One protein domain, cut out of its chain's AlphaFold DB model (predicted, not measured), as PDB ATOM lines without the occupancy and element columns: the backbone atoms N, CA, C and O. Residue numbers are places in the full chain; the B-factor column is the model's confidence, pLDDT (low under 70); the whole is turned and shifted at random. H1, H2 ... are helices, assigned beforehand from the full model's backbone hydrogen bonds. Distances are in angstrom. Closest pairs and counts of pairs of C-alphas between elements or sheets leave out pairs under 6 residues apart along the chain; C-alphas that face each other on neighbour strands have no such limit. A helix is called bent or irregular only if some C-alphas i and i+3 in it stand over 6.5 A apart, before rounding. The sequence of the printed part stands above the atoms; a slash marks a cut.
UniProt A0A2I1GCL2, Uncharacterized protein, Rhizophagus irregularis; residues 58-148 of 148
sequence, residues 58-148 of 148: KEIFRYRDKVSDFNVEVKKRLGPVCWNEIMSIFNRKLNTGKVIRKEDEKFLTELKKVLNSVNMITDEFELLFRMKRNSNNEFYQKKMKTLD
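What this domain is: This is residues 58 to 148 of the 148 residues of an uncharacterized protein of Rhizophagus irregularis (UniProt A0A2I1GCL2). Two long helices, H1 and H4, cross as a slanting X, and a second crossed pair, H2 and H3, packs at the end where H1 finishes and H4 starts. Residues 140 to 148, of which 140 to 145 belong to H4, stick out as a thin arm. The 91 printed residues include four named helices, H1 to H4 in chain order, and no named strand; the class is all helix. The whole is only just compact, close to loose, with a radius of gyration of the C-alphas of 14.6 A, and its elongated outline spans 47 by 28 by 21 A.

Where its parts are: H1, residues 58 to 78, begins at C-alpha 58 (6.738, 34.656, -4.554) and is 30.3 A long. H2, residues 80 to 96, measures 24.0 A. H3, residues 102 to 116, measures 21.3 A and is only just irregular, with C-alphas 103 and 106 6.6 A apart. H4, residues 122 to 145, is 35.0 A long and ends at C-alpha 145 (13.566, 21.571, 6.682).

How they stand to each other: Helix packing is mostly crossed, with no touching pair at a shallow tilt. H1, with residues 60 to 68 alone, touches H4 at a steep tilt of 51 degrees, opposite ways; the closest C-alphas, Arg 64 and Lys 132, are 5.8 A apart. H1 and H2 are close but not clearly touching, C-alphas 75 and 83 being nearest at 5.5 A. H2 touches H3 with residues 82 to 89 alone, closest at C-alphas 82 and 107, 5.9 A. H3 touches H1, closest at C-alphas 114 and 74, 6.8 A. H3 and H4 only just touch, with 3 pairs of C-alphas within 8 A. Every O i to N i+4 pair is within hydrogen-bond range in H1, H2 and H4; in H3, 9 of 11 are.

The domain as a whole: The C-alphas of Lys 113 and Asp 148 are the two farthest apart, 47.3 A. The printed part has no cut, and its three links are tight. Residues 135 to 148 have pLDDT under 70.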
ATOM      1  N   LYS A  58       7.257  34.801  -3.182       74.00
ATOM      2  CA  LYS A  58       6.738  34.656  -4.554       74.00
ATOM      3  C   LYS A  58       7.325  35.713  -5.485       74.00
ATOM      4  O   LYS A  58       7.651  35.384  -6.627       74.00
ATOM      5  N   GLU A  59       7.484  36.946  -5.020       73.81
ATOM      6  CA  GLU A  59       8.136  37.999  -5.799       73.81
ATOM      7  C   GLU A  59       9.612  37.680  -6.051       73.81
ATOM      8  O   GLU A  59      10.042  37.703  -7.207       73.81
ATOM      9  N   ILE A  60      10.358  37.265  -5.020       73.50
ATOM     10  CA  ILE A  60      11.757  36.822  -5.158       73.50
ATOM     11  C   ILE A  60      11.880  35.699  -6.200       73.50
ATOM     12  O   ILE A  60      12.765  35.745  -7.058       73.50
ATOM     13  N   PHE A  61      10.973  34.712  -6.191       70.00
ATOM     14  CA  PHE A  61      10.975  33.637  -7.191       70.00
ATOM     15  C   PHE A  61      10.711  34.148  -8.611       70.00
ATOM     16  O   PHE A  61      11.417  33.746  -9.537       70.00
ATOM     17  N   ARG A  62       9.770  35.081  -8.796       75.19
ATOM     18  CA  ARG A  62       9.520  35.694 -10.113       75.19
ATOM     19  C   ARG A  62      10.749  36.436 -10.637       75.19
ATOM     20  O   ARG A  62      11.073  36.322 -11.819       75.19
ATOM     21  N   TYR A  63      11.455  37.177  -9.781       79.00
ATOM     22  CA  TYR A  63      12.692  37.855 -10.175       79.00
ATOM     23  C   TYR A  63      13.824  36.867 -10.474       79.00
ATOM     24  O   TYR A  63      14.562  37.063 -11.439       79.00
ATOM     25  N   ARG A  64      13.935  35.770  -9.717       82.56
ATOM     26  CA  ARG A  64      14.908  34.694  -9.975       82.56
ATOM     27  C   ARG A  64      14.732  34.084 -11.366       82.56
ATOM     28  O   ARG A  64      15.726  33.834 -12.054       82.56
ATOM     29  N   ASP A  65      13.493  33.832 -11.771       83.88
ATOM     30  CA  ASP A  65      13.205  33.230 -13.073       83.88
ATOM     31  C   ASP A  65      13.570  34.208 -14.201       83.88
ATOM     32  O   ASP A  65      14.347  33.851 -15.086       83.88
ATOM     33  N   LYS A  66      13.203  35.491 -14.070       88.56
ATOM     34  CA  LYS A  66      13.627  36.548 -15.011       88.56
ATOM     35  C   LYS A  66      15.150  36.687 -15.122       88.56
ATOM     36  O   LYS A  66      15.679  36.834 -16.222       88.56
ATOM     37  N   VAL A  67      15.877  36.615 -14.004       90.31
ATOM     38  CA  VAL A  67      17.353  36.622 -14.019       90.31
ATOM     39  C   VAL A  67      17.909  35.379 -14.709       90.31
ATOM     40  O   VAL A  67      18.964  35.431 -15.338       90.31
ATOM     41  N   SER A  68      17.217  34.245 -14.617       90.38
ATOM     42  CA  SER A  68      17.625  33.029 -15.321       90.38
ATOM     43  C   SER A  68      17.503  33.183 -16.829       90.38
ATOM     44  O   SER A  68      18.472  32.874 -17.521       90.38
ATOM     45  N   ASP A  69      16.392  33.734 -17.307       92.81
ATOM     46  CA  ASP A  69      16.184  34.022 -18.729       92.81
ATOM     47  C   ASP A  69      17.206  35.039 -19.245       92.81
ATOM     48  O   ASP A  69      17.862  34.821 -20.266       92.81
ATOM     49  N   PHE A  70      17.438  36.109 -18.482       93.31
ATOM     50  CA  PHE A  70      18.459  37.100 -18.809       93.31
ATOM     51  C   PHE A  70      19.861  36.478 -18.913       93.31
ATOM     52  O   PHE A  70      20.578  36.708 -19.888       93.31
ATOM     53  N   ASN A  71      20.240  35.620 -17.963       93.81
ATOM     54  CA  ASN A  71      21.528  34.926 -17.989       93.81
ATOM     55  C   ASN A  71      21.672  33.987 -19.196       93.81
ATOM     56  O   ASN A  71      22.783  33.816 -19.699       93.81
ATOM     57  N   VAL A  72      20.579  33.378 -19.673       94.62
ATOM     58  CA  VAL A  72      20.592  32.564 -20.899       94.62
ATOM     59  C   VAL A  72      20.951  33.429 -22.107       94.62
ATOM     60  O   VAL A  72      21.820  33.044 -22.889       94.62
ATOM     61  N   GLU A  73      20.350  34.610 -22.238       95.31
ATOM     62  CA  GLU A  73      20.644  35.530 -23.342       95.31
ATOM     63  C   GLU A  73      22.066  36.095 -23.273       95.31
ATOM     64  O   GLU A  73      22.786  36.109 -24.274       95.31
ATOM     65  N   VAL A  74      22.529  36.473 -22.077       95.06
ATOM     66  CA  VAL A  74      23.917  36.905 -21.859       95.06
ATOM     67  C   VAL A  74      24.899  35.789 -22.238       95.06
ATOM     68  O   VAL A  74      25.859  36.033 -22.970       95.06
ATOM     69  N   LYS A  75      24.630  34.541 -21.831       96.31
ATOM     70  CA  LYS A  75      25.446  33.373 -22.199       96.31
ATOM     71  C   LYS A  75      25.483  33.137 -23.707       96.31
ATOM     72  O   LYS A  75      26.554  32.842 -24.235       96.31
ATOM     73  N   LYS A  76      24.347  33.255 -24.406       96.19
ATOM     74  CA  LYS A  76      24.292  33.098 -25.870       96.19
ATOM     75  C   LYS A  76      25.196  34.109 -26.575       96.19
ATOM     76  O   LYS A  76      25.917  33.728 -27.489       96.19
ATOM     77  N   ARG A  77      25.195  35.367 -26.122       96.31
ATOM     78  CA  ARG A  77      26.001  36.452 -26.712       96.31
ATOM     79  C   ARG A  77      27.496  36.324 -26.418       96.31
ATOM     80  O   ARG A  77      28.307  36.638 -27.277       96.31
ATOM     81  N   LEU A  78      27.857  35.859 -25.225       96.06
ATOM     82  CA  LEU A  78      29.257  35.683 -24.812       96.06
ATOM     83  C   LEU A  78      29.885  34.380 -25.320       96.06
ATOM     84  O   LEU A  78      31.106  34.258 -25.402       96.06
ATOM     85  N   GLY A  79      29.054  33.378 -25.596       96.75
ATOM     86  CA  GLY A  79      29.498  32.011 -25.808       96.75
ATOM     87  C   GLY A  79      29.830  31.279 -24.495       96.75
ATOM     88  O   GLY A  79      30.086  31.888 -23.450       96.75
ATOM     89  N   PRO A  80      29.831  29.934 -24.523       94.31
ATOM     90  CA  PRO A  80      29.910  29.108 -23.318       94.31
ATOM     91  C   PRO A  80      31.236  29.255 -22.564       94.31
ATOM     92  O   PRO A  80      31.233  29.239 -21.337       94.31
ATOM     93  N   VAL A  81      32.353  29.426 -23.278       95.06
ATOM     94  CA  VAL A  81      33.686  29.565 -22.670       95.06
ATOM     95  C   VAL A  81      33.771  30.855 -21.856       95.06
ATOM     96  O   VAL A  81      34.042  30.806 -20.660       95.06
ATOM     97  N   CYS A  82      33.468  32.002 -22.475       96.62
ATOM     98  CA  CYS A  82      33.518  33.294 -21.791       96.62
ATOM     99  C   CYS A  82      32.531  33.346 -20.620       96.62
ATOM    100  O   CYS A  82      32.867  33.842 -19.547       96.62
ATOM    101  N   TRP A  83      31.328  32.789 -20.799       97.06
ATOM    102  CA  TRP A  83      30.337  32.688 -19.733       97.06
ATOM    103  C   TRP A  83      30.864  31.926 -18.512       97.06
ATOM    104  O   TRP A  83      30.754  32.416 -17.390       97.06
ATOM    105  N   ASN A  84      31.451  30.744 -18.716       95.75
ATOM    106  CA  ASN A  84      31.954  29.919 -17.616       95.75
ATOM    107  C   ASN A  84      33.064  30.632 -16.832       95.75
ATOM    108  O   ASN A  84      33.076  30.577 -15.601       95.75
ATOM    109  N   GLU A  85      33.942  31.351 -17.526       96.81
ATOM    110  CA  GLU A  85      35.003  32.140 -16.896       96.81
ATOM    111  C   GLU A  85      34.439  33.304 -16.081       96.81
ATOM    112  O   GLU A  85      34.801  33.475 -14.918       96.81
ATOM    113  N   ILE A  86      33.460  34.038 -16.614       95.50
ATOM    114  CA  ILE A  86      32.757  35.098 -15.873       95.50
ATOM    115  C   ILE A  86      32.108  34.545 -14.600       95.50
ATOM    116  O   ILE A  86      32.254  35.125 -13.522       95.50
ATOM    117  N   MET A  87      31.431  33.397 -14.690       94.06
ATOM    118  CA  MET A  87      30.851  32.739 -13.515       94.06
ATOM    119  C   MET A  87      31.930  32.342 -12.501       94.06
ATOM    120  O   MET A  87      31.732  32.512 -11.298       94.06
ATOM    121  N   SER A  88      33.075  31.836 -12.960       93.00
ATOM    122  CA  SER A  88      34.221  31.497 -12.106       93.00
ATOM    123  C   SER A  88      34.777  32.729 -11.386       93.00
ATOM    124  O   SER A  88      35.000  32.688 -10.173       93.00
ATOM    125  N   ILE A  89      34.918  33.852 -12.096       93.88
ATOM    126  CA  ILE A  89      35.384  35.136 -11.552       93.88
ATOM    127  C   ILE A  89      34.458  35.617 -10.436       93.88
ATOM    128  O   ILE A  89      34.922  35.863  -9.319       93.88
ATOM    129  N   PHE A  90      33.149  35.695 -10.696       92.38
ATOM    130  CA  PHE A  90      32.189  36.138  -9.683       92.38
ATOM    131  C   PHE A  90      32.126  35.178  -8.495       92.38
ATOM    132  O   PHE A  90      32.170  35.622  -7.351       92.38
ATOM    133  N   ASN A  91      32.100  33.862  -8.727       90.25
ATOM    134  CA  ASN A  91      32.127  32.884  -7.636       90.25
ATOM    135  C   ASN A  91      33.392  33.015  -6.780       90.25
ATOM    136  O   ASN A  91      33.315  32.965  -5.552       90.25
ATOM    137  N   ARG A  92      34.557  33.220  -7.401       91.19
ATOM    138  CA  ARG A  92      35.815  33.445  -6.684       91.19
ATOM    139  C   ARG A  92      35.754  34.721  -5.849       91.19
ATOM    140  O   ARG A  92      36.119  34.671  -4.673       91.19
ATOM    141  N   LYS A  93      35.263  35.823  -6.424       89.06
ATOM    142  CA  LYS A  93      35.068  37.101  -5.719       89.06
ATOM    143  C   LYS A  93      34.168  36.915  -4.495       89.06
ATOM    144  O   LYS A  93      34.534  37.351  -3.409       89.06
ATOM    145  N   LEU A  94      33.052  36.197  -4.637       86.56
ATOM    146  CA  LEU A  94      32.122  35.921  -3.536       86.56
ATOM    147  C   LEU A  94      32.712  35.030  -2.442       86.56
ATOM    148  O   LEU A  94      32.574  35.342  -1.267       86.56
ATOM    149  N   ASN A  95      33.349  33.921  -2.815       85.75
ATOM    150  CA  ASN A  95      33.781  32.911  -1.845       85.75
ATOM    151  C   ASN A  95      35.054  33.310  -1.090       85.75
ATOM    152  O   ASN A  95      35.306  32.797  -0.006       85.75
ATOM    153  N   THR A  96      35.897  34.156  -1.686       84.38
ATOM    154  CA  THR A  96      37.241  34.433  -1.148       84.38
ATOM    155  C   THR A  96      37.513  35.907  -0.886       84.38
ATOM    156  O   THR A  96      38.582  36.227  -0.377       84.38
ATOM    157  N   GLY A  97      36.610  36.813  -1.285       78.12
ATOM    158  CA  GLY A  97      36.839  38.261  -1.224       78.12
ATOM    159  C   GLY A  97      38.014  38.749  -2.084       78.12
ATOM    160  O   GLY A  97      38.391  39.914  -2.002       78.12
ATOM    161  N   LYS A  98      38.625  37.869  -2.893       75.88
ATOM    162  CA  LYS A  98      39.818  38.184  -3.681       75.88
ATOM    163  C   LYS A  98      39.501  39.161  -4.808       75.88
ATOM    164  O   LYS A  98      38.455  39.079  -5.453       75.88
ATOM    165  N   VAL A  99      40.474  40.029  -5.069       75.19
ATOM    166  CA  VAL A  99      40.462  41.001  -6.164       75.19
ATOM    167  C   VAL A  99      40.493  40.281  -7.518       75.19
ATOM    168  O   VAL A  99      41.085  39.205  -7.660       75.19
ATOM    169  N   ILE A 100      39.825  40.885  -8.500       83.62
ATOM    170  CA  ILE A 100      39.829  40.481  -9.911       83.62
ATOM    171  C   ILE A 100      41.281  40.419 -10.408       83.62
ATOM    172  O   ILE A 100      42.066  41.338 -10.184       83.62
ATOM    173  N   ARG A 101      41.652  39.315 -11.059       88.75
ATOM    174  CA  ARG A 101      42.992  39.102 -11.618       88.75
ATOM    175  C   ARG A 101      43.106  39.812 -12.961       88.75
ATOM    176  O   ARG A 101      42.126  39.933 -13.684       88.75
ATOM    177  N   LYS A 102      44.326  40.164 -13.365       90.25
ATOM    178  CA  LYS A 102      44.580  40.761 -14.687       90.25
ATOM    179  C   LYS A 102      44.085  39.878 -15.845       90.25
ATOM    180  O   LYS A 102      43.551  40.369 -16.829       90.25
ATOM    181  N   GLU A 103      44.206  38.560 -15.706       90.75
ATOM    182  CA  GLU A 103      43.722  37.580 -16.691       90.75
ATOM    183  C   GLU A 103      42.192  37.589 -16.864       90.75
ATOM    184  O   GLU A 103      41.690  37.209 -17.923       90.75
ATOM    185  N   ASP A 104      41.458  38.039 -15.841       93.12
ATOM    186  CA  ASP A 104      39.996  38.104 -15.836       93.12
ATOM    187  C   ASP A 104      39.475  39.273 -16.684       93.12
ATOM    188  O   ASP A 104      38.350  39.228 -17.186       93.12
ATOM    189  N   GLU A 105      40.285  40.326 -16.861       93.31
ATOM    190  CA  GLU A 105      39.878  41.582 -17.504       93.31
ATOM    191  C   GLU A 105      39.353  41.371 -18.921       93.31
ATOM    192  O   GLU A 105      38.389  42.025 -19.322       93.31
ATOM    193  N   LYS A 106      39.932  40.423 -19.668       95.62
ATOM    194  CA  LYS A 106      39.471  40.102 -21.025       95.62
ATOM    195  C   LYS A 106      38.016  39.623 -21.022       95.62
ATOM    196  O   LYS A 106      37.217  40.084 -21.826       95.62
ATOM    197  N   PHE A 107      37.645  38.769 -20.068       96.44
ATOM    198  CA  PHE A 107      36.293  38.221 -19.964       96.44
ATOM    199  C   PHE A 107      35.308  39.257 -19.423       96.44
ATOM    200  O   PHE A 107      34.179  39.358 -19.899       96.44
ATOM    201  N   LEU A 108      35.742  40.079 -18.464       95.50
ATOM    202  CA  LEU A 108      34.925  41.177 -17.941       95.50
ATOM    203  C   LEU A 108      34.695  42.280 -18.977       95.50
ATOM    204  O   LEU A 108      33.647  42.920 -18.966       95.50
ATOM    205  N   THR A 109      35.642  42.492 -19.888       96.31
ATOM    206  CA  THR A 109      35.479  43.424 -21.008       96.31
ATOM    207  C   THR A 109      34.417  42.925 -21.984       96.31
ATOM    208  O   THR A 109      33.547  43.701 -22.378       96.31
ATOM    209  N   GLU A 110      34.418  41.632 -22.320       97.44
ATOM    210  CA  GLU A 110      33.356  41.042 -23.146       97.44
ATOM    211  C   GLU A 110      31.990  41.102 -22.453       97.44
ATOM    212  O   GLU A 110      30.999  41.497 -23.070       97.44
ATOM    213  N   LEU A 111      31.937  40.822 -21.144       97.25
ATOM    214  CA  LEU A 111      30.723  41.016 -20.352       97.25
ATOM    215  C   LEU A 111      30.214  42.459 -20.451       97.25
ATOM    216  O   LEU A 111      29.050  42.667 -20.780       97.25
ATOM    217  N   LYS A 112      31.077  43.456 -20.218       97.19
ATOM    218  CA  LYS A 112      30.711  44.881 -20.295       97.19
ATOM    219  C   LYS A 112      30.108  45.250 -21.646       97.19
ATOM    220  O   LYS A 112      29.091  45.931 -21.678       97.19
ATOM    221  N   LYS A 113      30.674  44.768 -22.757       96.56
ATOM    222  CA  LYS A 113      30.112  45.012 -24.100       96.56
ATOM    223  C   LYS A 113      28.683  44.484 -24.219       96.56
ATOM    224  O   LYS A 113      27.809  45.192 -24.716       96.56
ATOM    225  N   VAL A 114      28.434  43.264 -23.740       96.44
ATOM    226  CA  VAL A 114      27.093  42.661 -23.765       96.44
ATOM    227  C   VAL A 114      26.122  43.433 -22.873       96.44
ATOM    228  O   VAL A 114      25.009  43.720 -23.309       96.44
ATOM    229  N   LEU A 115      26.533  43.815 -21.665       96.44
ATOM    230  CA  LEU A 115      25.678  44.546 -20.723       96.44
ATOM    231  C   LEU A 115      25.363  45.977 -21.186       96.44
ATOM    232  O   LEU A 115      24.229  46.429 -21.047       96.44
ATOM    233  N   ASN A 116      26.311  46.653 -21.839       95.75
ATOM    234  CA  ASN A 116      26.091  47.987 -22.400       95.75
ATOM    235  C   ASN A 116      24.944  48.010 -23.423       95.75
ATOM    236  O   ASN A 116      24.226  49.002 -23.510       95.75
ATOM    237  N   SER A 117      24.715  46.911 -24.156       93.06
ATOM    238  CA  SER A 117      23.594  46.813 -25.109       93.06
ATOM    239  C   SER A 117      22.208  46.884 -24.456       93.06
ATOM    240  O   SER A 117      21.217  47.105 -25.146       93.06
ATOM    241  N   VAL A 118      22.137  46.692 -23.137       91.38
ATOM    242  CA  VAL A 118      20.910  46.763 -22.334       91.38
ATOM    243  C   VAL A 118      21.010  47.820 -21.228       91.38
ATOM    244  O   VAL A 118      20.243  47.771 -20.273       91.38
ATOM    245  N   ASN A 119      21.947  48.770 -21.357       94.38
ATOM    246  CA  ASN A 119      22.192  49.836 -20.382       94.38
ATOM    247  C   ASN A 119      22.390  49.315 -18.945       94.38
ATOM    248  O   ASN A 119      21.838  49.866 -17.997       94.38
ATOM    249  N   MET A 120      23.150  48.227 -18.800       94.00
ATOM    250  CA  MET A 120      23.473  47.625 -17.508       94.00
ATOM    251  C   MET A 120      24.974  47.713 -17.245       94.00
ATOM    252  O   MET A 120      25.786  47.464 -18.141       94.00
ATOM    253  N   ILE A 121      25.356  48.009 -16.006       94.44
ATOM    254  CA  ILE A 121      26.757  47.982 -15.576       94.44
ATOM    255  C   ILE A 121      27.115  46.650 -14.905       94.44
ATOM    256  O   ILE A 121      26.263  45.879 -14.465       94.44
ATOM    257  N   THR A 122      28.414  46.354 -14.813       92.19
ATOM    258  CA  THR A 122      28.895  45.084 -14.237       92.19
ATOM    259  C   THR A 122      28.484  44.897 -12.775       92.19
ATOM    260  O   THR A 122      28.225  43.768 -12.368       92.19
ATOM    261  N   ASP A 123      28.381  45.981 -12.005       90.62
ATOM    262  CA  ASP A 123      27.976  45.918 -10.599       90.62
ATOM    263  C   ASP A 123      26.503  45.508 -10.450       90.62
ATOM    264  O   ASP A 123      26.178  44.657  -9.625       90.62
ATOM    265  N   GLU A 124      25.614  46.022 -11.305       92.62
ATOM    266  CA  GLU A 124      24.205  45.608 -11.353       92.62
ATOM    267  C   GLU A 124      24.078  44.132 -11.736       92.62
ATOM    268  O   GLU A 124      23.340  43.373 -11.106       92.62
ATOM    269  N   PHE A 125      24.858  43.689 -12.724       93.62
ATOM    270  CA  PHE A 125      24.917  42.277 -13.087       93.62
ATOM    271  C   PHE A 125      25.386  41.398 -11.917       93.62
ATOM    272  O   PHE A 125      24.831  40.324 -11.674       93.62
ATOM    273  N   GLU A 126      26.387  41.851 -11.158       91.94
ATOM    274  CA  GLU A 126      26.866  41.145  -9.970       91.94
ATOM    275  C   GLU A 126      25.778  41.031  -8.892       91.94
ATOM    276  O   GLU A 126      25.667  39.983  -8.247       91.94
ATOM    277  N   LEU A 127      24.938  42.057  -8.718       90.44
ATOM    278  CA  LEU A 127      23.784  41.995  -7.816       90.44
ATOM    279  C   LEU A 127      22.786  40.917  -8.254       90.44
ATOM    280  O   LEU A 127      22.374  40.100  -7.428       90.44
ATOM    281  N   LEU A 128      22.458  40.839  -9.549       90.62
ATOM    282  CA  LEU A 128      21.582  39.785 -10.082       90.62
ATOM    283  C   LEU A 128      22.183  38.388  -9.872       90.62
ATOM    284  O   LEU A 128      21.483  37.444  -9.491       90.62
ATOM    285  N   PHE A 129      23.498  38.260 -10.061       88.94
ATOM    286  CA  PHE A 129      24.225  37.021  -9.805       88.94
ATOM    287  C   PHE A 129      24.157  36.604  -8.326       88.94
ATOM    288  O   PHE A 129      23.844  35.447  -8.021       88.94
ATOM    289  N   ARG A 130      24.386  37.546  -7.399       86.12
ATOM    290  CA  ARG A 130      24.274  37.329  -5.944       86.12
ATOM    291  C   ARG A 130      22.860  36.929  -5.542       86.12
ATOM    292  O   ARG A 130      22.696  35.938  -4.835       86.12
ATOM    293  N   MET A 131      21.851  37.640  -6.039       83.31
ATOM    294  CA  MET A 131      20.443  37.348  -5.764       83.31
ATOM    295  C   MET A 131      20.081  35.920  -6.184       83.31
ATOM    296  O   MET A 131      19.509  35.167  -5.398       83.31
ATOM    297  N   LYS A 132      20.481  35.499  -7.392       81.50
ATOM    298  CA  LYS A 132      20.241  34.131  -7.875       81.50
ATOM    299  C   LYS A 132      20.931  33.075  -7.007       81.50
ATOM    300  O   LYS A 132      20.339  32.038  -6.714       81.50
ATOM    301  N   ARG A 133      22.167  33.333  -6.571       77.88
ATOM    302  CA  ARG A 133      22.911  32.427  -5.680       77.88
ATOM    303  C   ARG A 133      22.250  32.308  -4.303       77.88
ATOM    304  O   ARG A 133      22.085  31.193  -3.815       77.88
ATOM    305  N   ASN A 134      21.836  33.426  -3.711       72.44
ATOM    306  CA  ASN A 134      21.177  33.448  -2.402       72.44
ATOM    307  C   ASN A 134      19.804  32.771  -2.448       72.44
ATOM    308  O   ASN A 134      19.521  31.922  -1.609       72.44
ATOM    309  N   SER A 135      19.005  33.055  -3.481       68.25
ATOM    310  CA  SER A 135      17.708  32.403  -3.693       68.25
ATOM    311  C   SER A 135      17.841  30.879  -3.783       68.25
ATOM    312  O   SER A 135      17.050  30.154  -3.182       68.25
ATOM    313  N   ASN A 136      18.876  30.376  -4.469       65.56
ATOM    314  CA  ASN A 136      19.148  28.940  -4.508       65.56
ATOM    315  C   ASN A 136      19.472  28.389  -3.110       65.56
ATOM    316  O   ASN A 136      18.889  27.384  -2.711       65.56
ATOM    317  N   ASN A 137      20.351  29.045  -2.348       63.50
ATOM    318  CA  ASN A 137      20.714  28.593  -1.001       63.50
ATOM    319  C   ASN A 137      19.506  28.554  -0.051       63.50
ATOM    320  O   ASN A 137      19.304  27.552   0.633       63.50
ATOM    321  N   GLU A 138      18.680  29.600  -0.038       61.59
ATOM    322  CA  GLU A 138      17.472  29.654   0.796       61.59
ATOM    323  C   GLU A 138      16.441  28.594   0.398       61.59
ATOM    324  O   GLU A 138      15.816  27.976   1.264       61.59
ATOM    325  N   PHE A 139      16.282  28.348  -0.906       59.19
ATOM    326  CA  PHE A 139      15.396  27.306  -1.415       59.19
ATOM    327  C   PHE A 139      15.857  25.908  -0.979       59.19
ATOM    328  O   PHE A 139      15.051  25.115  -0.490       59.19
ATOM    329  N   TYR A 140      17.155  25.608  -1.094       57.12
ATOM    330  CA  TYR A 140      17.699  24.307  -0.691       57.12
ATOM    331  C   TYR A 140      17.691  24.104   0.830       57.12
ATOM    332  O   TYR A 140      17.334  23.017   1.283       57.12
ATOM    333  N   GLN A 141      17.995  25.135   1.627       56.84
ATOM    334  CA  GLN A 141      17.903  25.044   3.090       56.84
ATOM    335  C   GLN A 141      16.467  24.807   3.571       56.84
ATOM    336  O   GLN A 141      16.255  24.044   4.511       56.84
ATOM    337  N   LYS A 142      15.462  25.415   2.926       53.72
ATOM    338  CA  LYS A 142      14.051  25.183   3.275       53.72
ATOM    339  C   LYS A 142      13.539  23.822   2.811       53.72
ATOM    340  O   LYS A 142      12.807  23.199   3.564       53.72
ATOM    341  N   LYS A 143      13.971  23.321   1.644       53.78
ATOM    342  CA  LYS A 143      13.625  21.961   1.187       53.78
ATOM    343  C   LYS A 143      14.085  20.887   2.178       53.78
ATOM    344  O   LYS A 143      13.363  19.922   2.388       53.78
ATOM    345  N   MET A 144      15.263  21.063   2.786       48.72
ATOM    346  CA  MET A 144      15.748  20.147   3.824       48.72
ATOM    347  C   MET A 144      14.919  20.221   5.110       48.72
ATOM    348  O   MET A 144      14.651  19.187   5.695       48.72
ATOM    349  N   LYS A 145      14.434  21.406   5.501       50.53
ATOM    350  CA  LYS A 145      13.566  21.571   6.682       50.53
ATOM    351  C   LYS A 145      12.139  21.038   6.513       50.53
ATOM    352  O   LYS A 145      11.449  20.880   7.504       50.53
ATOM    353  N   THR A 146      11.672  20.827   5.282       42.22
ATOM    354  CA  THR A 146      10.330  20.282   4.986       42.22
ATOM    355  C   THR A 146      10.327  18.769   4.739       42.22
ATOM    356  O   THR A 146       9.311  18.232   4.312       42.22
ATOM    357  N   LEU A 147      11.482  18.112   4.880       48.41
ATOM    358  CA  LEU A 147      11.659  16.668   4.686       48.41
ATOM    359  C   LEU A 147      11.882  15.907   6.005       48.41
ATOM    360  O   LEU A 147      11.960  14.681   5.956       48.41
ATOM    361  N   ASP A 148      11.949  16.628   7.127       39.09
ATOM    362  CA  ASP A 148      11.823  16.104   8.495       39.09
ATOM    363  C   ASP A 148      10.379  16.311   8.983       39.09
ATOM    364  O   ASP A 148       9.888  15.459   9.758       39.09
TER     365      ASP A 148